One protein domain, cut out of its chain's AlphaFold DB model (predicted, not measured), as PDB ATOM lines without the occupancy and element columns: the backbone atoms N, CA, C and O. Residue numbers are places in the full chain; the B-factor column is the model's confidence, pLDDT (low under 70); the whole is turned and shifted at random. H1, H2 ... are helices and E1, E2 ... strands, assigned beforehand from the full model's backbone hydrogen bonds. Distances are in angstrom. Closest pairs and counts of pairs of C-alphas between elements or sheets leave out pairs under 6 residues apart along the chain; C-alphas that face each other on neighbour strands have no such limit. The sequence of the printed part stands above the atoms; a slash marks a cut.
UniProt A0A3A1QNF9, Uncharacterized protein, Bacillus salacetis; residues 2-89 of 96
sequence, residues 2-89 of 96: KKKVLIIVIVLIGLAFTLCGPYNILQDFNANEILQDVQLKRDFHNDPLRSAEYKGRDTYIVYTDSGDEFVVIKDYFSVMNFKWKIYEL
ATOM      1  N   LYS A   2     112.076 173.114 135.985       64.38
ATOM      2  CA  LYS A   2     112.944 173.967 136.833       64.38
ATOM      3  C   LYS A   2     114.453 173.638 136.777       64.38
ATOM      4  O   LYS A   2     115.267 174.539 136.657       64.38
ATOM      5  N   LYS A   3     114.824 172.346 136.766       66.56
ATOM      6  CA  LYS A   3     116.232 171.899 136.680       66.56
ATOM      7  C   LYS A   3     116.918 172.243 135.346       66.56
ATOM      8  O   LYS A   3     118.103 172.532 135.340       66.56
ATOM      9  N   LYS A   4     116.177 172.243 134.229       78.25
ATOM     10  CA  LYS A   4     116.727 172.576 132.900       78.25
ATOM     11  C   LYS A   4     116.974 174.083 132.760       78.25
ATOM     12  O   LYS A   4     117.998 174.474 132.222       78.25
ATOM     13  N   VAL A   5     116.079 174.905 133.315       81.81
ATOM     14  CA  VAL A   5     116.251 176.367 133.375       81.81
ATOM     15  C   VAL A   5     117.467 176.739 134.229       81.81
ATOM     16  O   VAL A   5     118.259 177.572 133.812       81.81
ATOM     17  N   LEU A   6     117.668 176.069 135.369       85.56
ATOM     18  CA  LEU A   6     118.838 176.295 136.226       85.56
ATOM     19  C   LEU A   6     120.160 176.035 135.485       85.56
ATOM     20  O   LEU A   6     121.078 176.842 135.564       85.56
ATOM     21  N   ILE A   7     120.240 174.933 134.734       88.50
ATOM     22  CA  ILE A   7     121.434 174.587 133.949       88.50
ATOM     23  C   ILE A   7     121.702 175.646 132.875       88.50
ATOM     24  O   ILE A   7     122.840 176.069 132.714       88.50
ATOM     25  N   ILE A   8     120.661 176.119 132.185       87.81
ATOM     26  CA  ILE A   8     120.786 177.173 131.168       87.81
ATOM     27  C   ILE A   8     121.321 178.471 131.785       87.81
ATOM     28  O   ILE A   8     122.208 179.093 131.209       87.81
ATOM     29  N   VAL A   9     120.837 178.852 132.971       87.56
ATOM     30  CA  VAL A   9     121.321 180.039 133.692       87.56
ATOM     31  C   VAL A   9     122.789 179.884 134.095       87.56
ATOM     32  O   VAL A   9     123.567 180.809 133.895       87.56
ATOM     33  N   ILE A  10     123.198 178.714 134.594       88.19
ATOM     34  CA  ILE A  10     124.600 178.444 134.958       88.19
ATOM     35  C   ILE A  10     125.515 178.527 133.730       88.19
ATOM     36  O   ILE A  10     126.584 179.128 133.803       88.19
ATOM     37  N   VAL A  11     125.089 177.969 132.593       88.25
ATOM     38  CA  VAL A  11     125.846 178.029 131.332       88.25
ATOM     39  C   VAL A  11     125.959 179.467 130.821       88.25
ATOM     40  O   VAL A  11     127.041 179.881 130.416       88.25
ATOM     41  N   LEU A  12     124.878 180.252 130.891       85.62
ATOM     42  CA  LEU A  12     124.878 181.673 130.525       85.62
ATOM     43  C   LEU A  12     125.801 182.507 131.417       85.62
ATOM     44  O   LEU A  12     126.535 183.346 130.905       85.62
ATOM     45  N   ILE A  13     125.800 182.259 132.729       82.94
ATOM     46  CA  ILE A  13     126.713 182.927 133.665       82.94
ATOM     47  C   ILE A  13     128.163 182.540 133.350       82.94
ATOM     48  O   ILE A  13     129.014 183.419 133.265       82.94
ATOM     49  N   GLY A  14     128.446 181.256 133.104       81.00
ATOM     50  CA  GLY A  14     129.780 180.799 132.702       81.00
ATOM     51  C   GLY A  14     130.276 181.476 131.420       81.00
ATOM     52  O   GLY A  14     131.399 181.970 131.380       81.00
ATOM     53  N   LEU A  15     129.415 181.586 130.405       80.69
ATOM     54  CA  LEU A  15     129.703 182.312 129.161       80.69
ATOM     55  C   LEU A  15     129.944 183.807 129.401       80.69
ATOM     56  O   LEU A  15     130.905 184.364 128.872       80.69
ATOM     57  N   ALA A  16     129.129 184.449 130.238       76.25
ATOM     58  CA  ALA A  16     129.324 185.847 130.605       76.25
ATOM     59  C   ALA A  16     130.669 186.073 131.316       76.25
ATOM     60  O   ALA A  16     131.354 187.041 131.007       76.25
ATOM     61  N   PHE A  17     131.099 185.155 132.189       70.56
ATOM     62  CA  PHE A  17     132.420 185.208 132.825       70.56
ATOM     63  C   PHE A  17     133.577 185.042 131.832       70.56
ATOM     64  O   PHE A  17     134.631 185.634 132.038       70.56
ATOM     65  N   THR A  18     133.400 184.262 130.759       70.00
ATOM     66  CA  THR A  18     134.430 184.137 129.711       70.00
ATOM     67  C   THR A  18     134.503 185.360 128.797       70.00
ATOM     68  O   THR A  18     135.593 185.721 128.362       70.00
ATOM     69  N   LEU A  19     133.366 186.007 128.520       66.19
ATOM     70  CA  LEU A  19     133.285 187.179 127.641       66.19
ATOM     71  C   LEU A  19     133.678 188.474 128.367       66.19
ATOM     72  O   LEU A  19     134.426 189.280 127.826       66.19
ATOM     73  N   CYS A  20     133.226 188.651 129.607       62.31
ATOM     74  CA  CYS A  20     133.595 189.761 130.488       62.31
ATOM     75  C   CYS A  20     134.698 189.335 131.464       62.31
ATOM     76  O   CYS A  20     134.564 189.554 132.668       62.31
ATOM     77  N   GLY A  21     135.748 188.679 130.952       60.47
ATOM     78  CA  GLY A  21     136.845 188.127 131.748       60.47
ATOM     79  C   GLY A  21     137.218 189.052 132.914       60.47
ATOM     80  O   GLY A  21     137.582 190.203 132.664       60.47
ATOM     81  N   PRO A  22     137.131 188.592 134.181       60.44
ATOM     82  CA  PRO A  22     137.302 189.453 135.355       60.44
ATOM     83  C   PRO A  22     138.656 190.169 135.358       60.44
ATOM     84  O   PRO A  22     138.789 191.227 135.956       60.44
ATOM     85  N   TYR A  23     139.639 189.620 134.643       56.91
ATOM     86  CA  TYR A  23     140.964 190.196 134.466       56.91
ATOM     87  C   TYR A  23     140.936 191.604 133.856       56.91
ATOM     88  O   TYR A  23     141.606 192.490 134.373       56.91
ATOM     89  N   ASN A  24     140.110 191.831 132.828       59.50
ATOM     90  CA  ASN A  24     140.036 193.130 132.152       59.50
ATOM     91  C   ASN A  24     139.345 194.172 133.042       59.50
ATOM     92  O   ASN A  24     139.829 195.286 133.196       59.50
ATOM     93  N   ILE A  25     138.255 193.777 133.712       59.84
ATOM     94  CA  ILE A  25     137.512 194.670 134.615       59.84
ATOM     95  C   ILE A  25     138.373 195.048 135.826       59.84
ATOM     96  O   ILE A  25     138.408 196.208 136.227       59.84
ATOM     97  N   LEU A  26     139.084 194.080 136.410       60.22
ATOM     98  CA  LEU A  26     139.970 194.330 137.548       60.22
ATOM     99  C   LEU A  26     141.177 195.185 137.154       60.22
ATOM    100  O   LEU A  26     141.634 195.984 137.967       60.22
ATOM    101  N   GLN A  27     141.686 195.040 135.933       59.47
ATOM    102  CA  GLN A  27     142.786 195.850 135.416       59.47
ATOM    103  C   GLN A  27     142.380 197.320 135.265       59.47
ATOM    104  O   GLN A  27     143.082 198.193 135.777       59.47
ATOM    105  N   ASP A  28     141.219 197.584 134.663       61.47
ATOM    106  CA  ASP A  28     140.690 198.943 134.503       61.47
ATOM    107  C   ASP A  28     140.348 199.583 135.854       61.47
ATOM    108  O   ASP A  28     140.573 200.776 136.068       61.47
ATOM    109  N   PHE A  29     139.831 198.797 136.801       63.50
ATOM    110  CA  PHE A  29     139.525 199.302 138.139       63.50
ATOM    111  C   PHE A  29     140.801 199.688 138.903       63.50
ATOM    112  O   PHE A  29     140.868 200.778 139.467       63.50
ATOM    113  N   ASN A  30     141.843 198.847 138.845       65.75
ATOM    114  CA  ASN A  30     143.147 199.135 139.454       65.75
ATOM    115  C   ASN A  30     143.844 200.342 138.810       65.75
ATOM    116  O   ASN A  30     144.489 201.124 139.505       65.75
ATOM    117  N   ALA A  31     143.740 200.502 137.487       70.56
ATOM    118  CA  ALA A  31     144.349 201.628 136.785       70.56
ATOM    119  C   ALA A  31     143.676 202.961 137.158       70.56
ATOM    120  O   ALA A  31     144.353 203.959 137.388       70.56
ATOM    121  N   ASN A  32     142.350 202.971 137.307       74.69
ATOM    122  CA  ASN A  32     141.623 204.168 137.731       74.69
ATOM    123  C   ASN A  32     141.850 204.524 139.210       74.69
ATOM    124  O   ASN A  32     141.775 205.697 139.576       74.69
ATOM    125  N   GLU A  33     142.144 203.542 140.065       80.31
ATOM    126  CA  GLU A  33     142.390 203.768 141.494       80.31
ATOM    127  C   GLU A  33     143.645 204.621 141.736       80.31
ATOM    128  O   GLU A  33     143.625 205.531 142.568       80.31
ATOM    129  N   ILE A  34     144.717 204.410 140.960       86.25
ATOM    130  CA  ILE A  34     145.969 205.162 141.146       86.25
ATOM    131  C   ILE A  34     145.821 206.650 140.806       86.25
ATOM    132  O   ILE A  34     146.502 207.485 141.397       86.25
ATOM    133  N   LEU A  35     144.870 207.006 139.933       86.00
ATOM    134  CA  LEU A  35     144.551 208.398 139.603       86.00
ATOM    135  C   LEU A  35     143.953 209.156 140.792       86.00
ATOM    136  O   LEU A  35     143.854 210.380 140.748       86.00
ATOM    137  N   GLN A  36     143.522 208.460 141.847       85.19
ATOM    138  CA  GLN A  36     142.985 209.059 143.068       85.19
ATOM    139  C   GLN A  36     143.998 209.088 144.224       85.19
ATOM    140  O   GLN A  36     143.730 209.750 145.229       85.19
ATOM    141  N   ASP A  37     145.162 208.448 144.076       87.31
ATOM    142  CA  ASP A  37     146.189 208.353 145.116       87.31
ATOM    143  C   ASP A  37     146.784 209.732 145.457       87.31
ATOM    144  O   ASP A  37     147.277 210.468 144.599       87.31
ATOM    145  N   VAL A  38     146.728 210.099 146.740       86.12
ATOM    146  CA  VAL A  38     147.158 211.419 147.226       86.12
ATOM    147  C   VAL A  38     148.674 211.602 147.130       86.12
ATOM    148  O   VAL A  38     149.132 212.716 146.879       86.12
ATOM    149  N   GLN A  39     149.460 210.538 147.335       86.19
ATOM    150  CA  GLN A  39     150.918 210.625 147.229       86.19
ATOM    151  C   GLN A  39     151.321 210.838 145.775       86.19
ATOM    152  O   GLN A  39     152.104 211.743 145.502       86.19
ATOM    153  N   LEU A  40     150.715 210.079 144.858       86.94
ATOM    154  CA  LEU A  40     150.993 210.206 143.432       86.94
ATOM    155  C   LEU A  40     150.594 211.590 142.908       86.94
ATOM    156  O   LEU A  40     151.407 212.272 142.297       86.94
ATOM    157  N   LYS A  41     149.381 212.067 143.217       87.25
ATOM    158  CA  LYS A  41     148.940 213.422 142.829       87.25
ATOM    159  C   LYS A  41     149.872 214.516 143.325       87.25
ATOM    160  O   LYS A  41     150.087 215.500 142.624       87.25
ATOM    161  N   ARG A  42     150.390 214.365 144.546       86.62
ATOM    162  CA  ARG A  42     151.332 215.328 145.108       86.62
ATOM    163  C   ARG A  42     152.605 215.365 144.279       86.62
ATOM    164  O   ARG A  42     153.028 216.460 143.961       86.62
ATOM    165  N   ASP A  43     153.162 214.220 143.899       86.12
ATOM    166  CA  ASP A  43     154.422 214.163 143.147       86.12
ATOM    167  C   ASP A  43     154.299 214.803 141.749       86.12
ATOM    168  O   ASP A  43     155.267 215.368 141.244       86.12
ATOM    169  N   PHE A  44     153.094 214.809 141.169       84.94
ATOM    170  CA  PHE A  44     152.794 215.479 139.898       84.94
ATOM    171  C   PHE A  44     152.406 216.962 140.026       84.94
ATOM    172  O   PHE A  44     152.248 217.606 138.996       84.94
ATOM    173  N   HIS A  45     152.310 217.503 141.255       71.31
ATOM    174  CA  HIS A  45     152.162 218.908 141.693       71.31
ATOM    175  C   HIS A  45     151.246 219.863 140.882       71.31
ATOM    176  O   HIS A  45     150.376 220.490 141.483       71.31
ATOM    177  N   ASN A  46     151.451 220.023 139.571       69.31
ATOM    178  CA  ASN A  46     150.790 220.977 138.677       69.31
ATOM    179  C   ASN A  46     150.251 220.375 137.366       69.31
ATOM    180  O   ASN A  46     149.602 221.105 136.623       69.31
ATOM    181  N   ASP A  47     150.506 219.097 137.070       80.31
ATOM    182  CA  ASP A  47     150.033 218.460 135.837       80.31
ATOM    183  C   ASP A  47     149.051 217.327 136.172       80.31
ATOM    184  O   ASP A  47     149.458 216.277 136.683       80.31
ATOM    185  N   PRO A  48     147.736 217.548 135.999       83.56
ATOM    186  CA  PRO A  48     146.735 216.565 136.368       83.56
ATOM    187  C   PRO A  48     146.921 215.261 135.594       83.56
ATOM    188  O   PRO A  48     147.136 215.246 134.383       83.56
ATOM    189  N   LEU A  49     146.787 214.146 136.309       86.94
ATOM    190  CA  LEU A  49     146.779 212.823 135.699       86.94
ATOM    191  C   LEU A  49     145.439 212.609 134.993       86.94
ATOM    192  O   LEU A  49     144.386 212.632 135.633       86.94
ATOM    193  N   ARG A  50     145.485 212.370 133.683       88.75
ATOM    194  CA  ARG A  50     144.305 212.179 132.839       88.75
ATOM    195  C   ARG A  50     143.842 210.731 132.826       88.75
ATOM    196  O   ARG A  50     142.656 210.441 132.970       88.75
ATOM    197  N   SER A  51     144.782 209.823 132.599       88.62
ATOM    198  CA  SER A  51     144.513 208.395 132.466       88.62
ATOM    199  C   SER A  51     145.726 207.577 132.865       88.62
ATOM    200  O   SER A  51     146.860 208.037 132.752       88.62
ATOM    201  N   ALA A  52     145.479 206.347 133.293       88.50
ATOM    202  CA  ALA A  52     146.521 205.381 133.573       88.50
ATOM    203  C   ALA A  52     146.203 204.047 132.898       88.50
ATOM    204  O   ALA A  52     145.042 203.660 132.787       88.50
ATOM    205  N   GLU A  53     147.244 203.334 132.490       88.38
ATOM    206  CA  GLU A  53     147.166 201.986 131.950       88.38
ATOM    207  C   GLU A  53     148.036 201.055 132.797       88.38
ATOM    208  O   GLU A  53     149.241 201.264 132.938       88.38
ATOM    209  N   TYR A  54     147.443 200.007 133.365       87.06
ATOM    210  CA  TYR A  54     148.201 199.020 134.132       87.06
ATOM    211  C   TYR A  54     148.934 198.053 133.197       87.06
ATOM    212  O   TYR A  54     148.301 197.337 132.422       87.06
ATOM    213  N   LYS A  55     150.262 197.974 133.316       87.81
ATOM    214  CA  LYS A  55     151.126 197.089 132.513       87.81
ATOM    215  C   LYS A  55     151.540 195.802 133.237       87.81
ATOM    216  O   LYS A  55     152.276 194.993 132.675       87.81
ATOM    217  N   GLY A  56     151.056 195.578 134.460       83.19
ATOM    218  CA  GLY A  56     151.443 194.421 135.272       83.19
ATOM    219  C   GLY A  56     152.606 194.720 136.217       83.19
ATOM    220  O   GLY A  56     153.289 195.728 136.071       83.19
ATOM    221  N   ARG A  57     152.848 193.823 137.186       86.25
ATOM    222  CA  ARG A  57     153.935 193.940 138.185       86.25
ATOM    223  C   ARG A  57     153.991 195.330 138.827       86.25
ATOM    224  O   ARG A  57     155.044 195.963 138.837       86.25
ATOM    225  N   ASP A  58     152.832 195.826 139.259       89.25
ATOM    226  CA  ASP A  58     152.717 197.129 139.918       89.25
ATOM    227  C   ASP A  58     153.242 198.317 139.085       89.25
ATOM    228  O   ASP A  58     153.597 199.367 139.623       89.25
ATOM    229  N   THR A  59     153.298 198.146 137.763       90.19
ATOM    230  CA  THR A  59     153.761 199.145 136.801       90.19
ATOM    231  C   THR A  59     152.578 199.706 136.026       90.19
ATOM    232  O   THR A  59     151.713 198.966 135.550       90.19
ATOM    233  N   TYR A  60     152.569 201.021 135.874       91.38
ATOM    234  CA  TYR A  60     151.521 201.791 135.233       91.38
ATOM    235  C   TYR A  60     152.157 202.761 134.248       91.38
ATOM    236  O   TYR A  60     153.212 203.326 134.527       91.38
ATOM    237  N   ILE A  61     151.511 202.966 133.110       91.69
ATOM    238  CA  ILE A  61     151.782 204.122 132.264       91.69
ATOM    239  C   ILE A  61     150.745 205.175 132.605       91.69
ATOM    240  O   ILE A  61     149.552 204.884 132.605       91.69
ATOM    241  N   VAL A  62     151.197 206.373 132.938       91.31
ATOM    242  CA  VAL A  62     150.350 207.490 133.328       91.31
ATOM    243  C   VAL A  62     150.502 208.592 132.296       91.31
ATOM    244  O   VAL A  62     151.614 208.966 131.934       91.31
ATOM    245  N   TYR A  63     149.364 209.105 131.850       90.25
ATOM    246  CA  TYR A  63     149.270 210.205 130.906       90.25
ATOM    247  C   TYR A  63     148.762 211.434 131.635       90.25
ATOM    248  O   TYR A  63     147.762 211.359 132.362       90.25
ATOM    249  N   THR A  64     149.427 212.560 131.429       90.25
ATOM    250  CA  THR A  64     148.993 213.834 131.990       90.25
ATOM    251  C   THR A  64     148.117 214.617 131.016       90.25
ATOM    252  O   THR A  64     148.016 214.290 129.829       90.25
ATOM    253  N   ASP A  65     147.447 215.655 131.514       87.62
ATOM    254  CA  ASP A  65     146.660 216.564 130.677       87.62
ATOM    255  C   ASP A  65     147.534 217.350 129.690       87.62
ATOM    256  O   ASP A  65     147.078 217.661 128.586       87.62
ATOM    257  N   SER A  66     148.797 217.614 130.044       86.25
ATOM    258  CA  SER A  66     149.771 218.265 129.155       86.25
ATOM    259  C   SER A  66     150.215 217.370 127.989       86.25
ATOM    260  O   SER A  66     150.799 217.863 127.025       86.25
ATOM    261  N   GLY A  67     149.871 216.078 128.031       84.38
ATOM    262  CA  GLY A  67     150.218 215.094 127.007       84.38
ATOM    263  C   GLY A  67     151.538 214.369 127.265       84.38
ATOM    264  O   GLY A  67     151.975 213.619 126.394       84.38
ATOM    265  N   ASP A  68     152.144 214.564 128.437       88.12
ATOM    266  CA  ASP A  68     153.360 213.868 128.836       88.12
ATOM    267  C   ASP A  68     153.037 212.442 129.306       88.12
ATOM    268  O   ASP A  68     151.981 212.159 129.889       88.12
ATOM    269  N   GLU A  69     153.966 211.525 129.038       90.88
ATOM    270  CA  GLU A  69     153.851 210.110 129.379       90.88
ATOM    271  C   GLU A  69     154.889 209.739 130.440       90.88
ATOM    272  O   GLU A  69     156.072 210.076 130.345       90.88
ATOM    273  N   PHE A  70     154.445 209.015 131.465       91.00
ATOM    274  CA  PHE A  70     155.288 208.595 132.578       91.00
ATOM    275  C   PHE A  70     155.107 207.113 132.870       91.00
ATOM    276  O   PHE A  70     153.989 206.603 132.909       91.00
ATOM    277  N   VAL A  71     156.203 206.420 133.172       92.12
ATOM    278  CA  VAL A  71     156.147 205.104 133.813       92.12
ATOM    279  C   VAL A  71     156.138 205.304 135.319       92.12
ATOM    280  O   VAL A  71     157.057 205.890 135.890       92.12
ATOM    281  N   VAL A  72     155.118 204.769 135.972       92.56
ATOM    282  CA  VAL A  72     154.944 204.820 137.418       92.56
ATOM    283  C   VAL A  72     154.958 203.400 137.972       92.56
ATOM    284  O   VAL A  72     154.208 202.540 137.522       92.56
ATOM    285  N   ILE A  73     155.811 203.140 138.961       92.50
ATOM    286  CA  ILE A  73     155.971 201.819 139.579       92.50
ATOM    287  C   ILE A  73     155.691 201.926 141.074       92.50
ATOM    288  O   ILE A  73     156.277 202.769 141.759       92.50
ATOM    289  N   LYS A  74     154.828 201.049 141.591       91.19
ATOM    290  CA  LYS A  74     154.609 200.897 143.031       91.19
ATOM    291  C   LYS A  74     155.717 200.013 143.613       91.19
ATOM    292  O   LYS A  74     155.692 198.794 143.482       91.19
ATOM    293  N   ASP A  75     156.720 200.632 144.232       91.38
ATOM    294  CA  ASP A  75     157.864 199.931 144.819       91.38
ATOM    295  C   ASP A  75     157.616 199.640 146.302       91.38
ATOM    296  O   ASP A  75     157.711 200.529 147.158       91.38
ATOM    297  N   TYR A  76     157.264 198.392 146.608       88.75
ATOM    298  CA  TYR A  76     157.021 197.940 147.974       88.75
ATOM    299  C   TYR A  76     158.338 197.671 148.697       88.75
ATOM    300  O   TYR A  76     159.111 196.795 148.317       88.75
ATOM    301  N   PHE A  77     158.560 198.375 149.803       89.00
ATOM    302  CA  PHE A  77     159.666 198.094 150.724       89.00
ATOM    303  C   PHE A  77     159.193 197.356 151.985       89.00
ATOM    304  O   PHE A  77     160.007 196.898 152.786       89.00
ATOM    305  N   SER A  78     157.878 197.208 152.168       88.50
ATOM    306  CA  SER A  78     157.280 196.242 153.087       88.50
ATOM    307  C   SER A  78     155.894 195.811 152.590       88.50
ATOM    308  O   SER A  78     155.373 196.368 151.631       88.50
ATOM    309  N   VAL A  79     155.264 194.847 153.271       81.31
ATOM    310  CA  VAL A  79     153.924 194.330 152.916       81.31
ATOM    311  C   VAL A  79     152.855 195.430 152.846       81.31
ATOM    312  O   VAL A  79     151.924 195.328 152.058       81.31
ATOM    313  N   MET A  80     152.979 196.477 153.666       83.50
ATOM    314  CA  MET A  80     151.989 197.561 153.747       83.50
ATOM    315  C   MET A  80     152.517 198.912 153.270       83.50
ATOM    316  O   MET A  80     151.745 199.861 153.187       83.50
ATOM    317  N   ASN A  81     153.818 199.030 152.994       85.62
ATOM    318  CA  ASN A  81     154.414 200.312 152.649       85.62
ATOM    319  C   ASN A  81     155.090 200.247 151.287       85.62
ATOM    320  O   ASN A  81     155.907 199.365 151.011       85.62
ATOM    321  N   PHE A  82     154.782 201.244 150.471       90.88
ATOM    322  CA  PHE A  82     155.355 201.423 149.152       90.88
ATOM    323  C   PHE A  82     155.715 202.887 148.918       90.88
ATOM    324  O   PHE A  82     155.291 203.777 149.660       90.88
ATOM    325  N   LYS A  83     156.523 203.126 147.889       91.62
ATOM    326  CA  LYS A  83     156.752 204.449 147.307       91.62
ATOM    327  C   LYS A  83     156.522 204.378 145.808       91.62
ATOM    328  O   LYS A  83     156.774 203.348 145.186       91.62
ATOM    329  N   TRP A  84     156.073 205.482 145.237       92.25
ATOM    330  CA  TRP A  84     156.006 205.628 143.794       92.25
ATOM    331  C   TRP A  84     157.401 205.918 143.239       92.25
ATOM    332  O   TRP A  84     158.117 206.782 143.742       92.25
ATOM    333  N   LYS A  85     157.796 205.176 142.206       92.38
ATOM    334  CA  LYS A  85     158.923 205.524 141.337       92.38
ATOM    335  C   LYS A  85     158.352 206.038 140.028       92.38
ATOM    336  O   LYS A  85     157.557 205.333 139.414       92.38
ATOM    337  N   ILE A  86     158.745 207.241 139.628       91.38
ATOM    338  CA  ILE A  86     158.217 207.934 138.451       91.38
ATOM    339  C   ILE A  86     159.371 208.140 137.471       91.38
ATOM    340  O   ILE A  86     160.432 208.629 137.862       91.38
ATOM    341  N   TYR A  87     159.161 207.763 136.216       90.75
ATOM    342  CA  TYR A  87     160.113 207.928 135.125       90.75
ATOM    343  C   TYR A  87     159.413 208.635 133.970       90.75
ATOM    344  O   TYR A  87     158.364 208.184 133.522       90.75
ATOM    345  N   GLU A  88     159.983 209.737 133.494       87.25
ATOM    346  CA  GLU A  88     159.490 210.448 132.313       87.25
ATOM    347  C   GLU A  88     159.874 209.657 131.055       87.25
ATOM    348  O   GLU A  88     161.050 209.352 130.843       87.25
ATOM    349  N   LEU A  89     158.893 209.319 130.219       82.38
ATOM    350  CA  LEU A  89     159.129 208.753 128.892       82.38
ATOM    351  C   LEU A  89     159.451 209.908 127.934       82.38
ATOM    352  O   LEU A  89     158.648 210.283 127.083       82.38
TER     353      LEU A  89
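This is residues 2 to 89 of the 96 residues of an uncharacterized protein of Bacillus salacetis (UniProt A0A3A1QNF9). A small four-stranded sheet, strongly twisted, has two helices, H2 and H3, over one face and its other face bare, and the long helix H1 sticks out from this body as an arm. The arm, residues 2 to 26, takes in H1 and residues 22 to 26 of H2; the rest of H2 packs on the sheet, chiefly at E1, and the short H3 sits near E4. The printed part has 88 residues with three named helices followed by four named strands, H1 H2 H3 E1 E2 E3 E4; the sheet's order is E1 - E2 - E3 - E4, all antiparallel, and the class is mixed, helices and strands. The whole is extended, with a radius of gyration of the C-alphas of 18.6 A and spans of 60 by 33 by 20 A.

H1, residues 2 to 19, and H2, residues 22 to 34, meet only through their link. H1 is not on the sheet, with 0 pairs of C-alphas within 10 A. H2 is on the sheet, at a height of 8.6 A over it, and lies over E1, residues 49 to 56; it runs slantwise to the strands, at 44 degrees to E1 on the local plane. The closest C-alphas of H2 and E1, those of Ala 31 and Tyr 54, are 5.4 A apart. H3, residues 38 to 43, is on the same face as H2, giving two layers, helices on one face of a sheet. H2 and H3 are close but not clearly touching, their closest C-alphas, Ile 34 and Leu 40, being 7.5 A apart. The four strands form a meander, each the antiparallel neighbour of the one before. E1 and E2, residues 59 to 64, are a hairpin with N 53 and O 61 at 2.8 A. E2 and E3, residues 69 to 76, are a hairpin with N 62 and O 70 at 2.8 A. E3 and E4, residues 82 to 88, are a hairpin with N 73 and O 85 at 2.8 A. The closest C-alphas of H3 and E4 are those of Leu 40 and Trp 84, 6.8 A apart. In H1 and H3 every O i to N i+4 pair is within hydrogen-bond range; in H2 8 of 9 are.

H1 begins at C-alpha 2, (112.944, 173.967, 136.833), and is 25.9 A long. H2 measures 18.9 A and H3 8.8 A. E1 begins at C-alpha 49, (146.779, 212.823, 135.699), and is 19.0 A long; E2 is 16.2 A, E3 22.4 A and E4 19.5 A, ending at C-alpha 88, (159.490, 210.448, 132.313).

The two C-alphas farthest apart, those of Lys 2 and Asn 46, are 60.4 A apart. Without the free residues 2 to 26, the body spans 34 by 23 by 21 A. The printed part has no cut, and its six links between named elements are tight. Mean pLDDT of the printed part is 82.1, and residues 2 to 3, 19 to 30 and 46 are under 70.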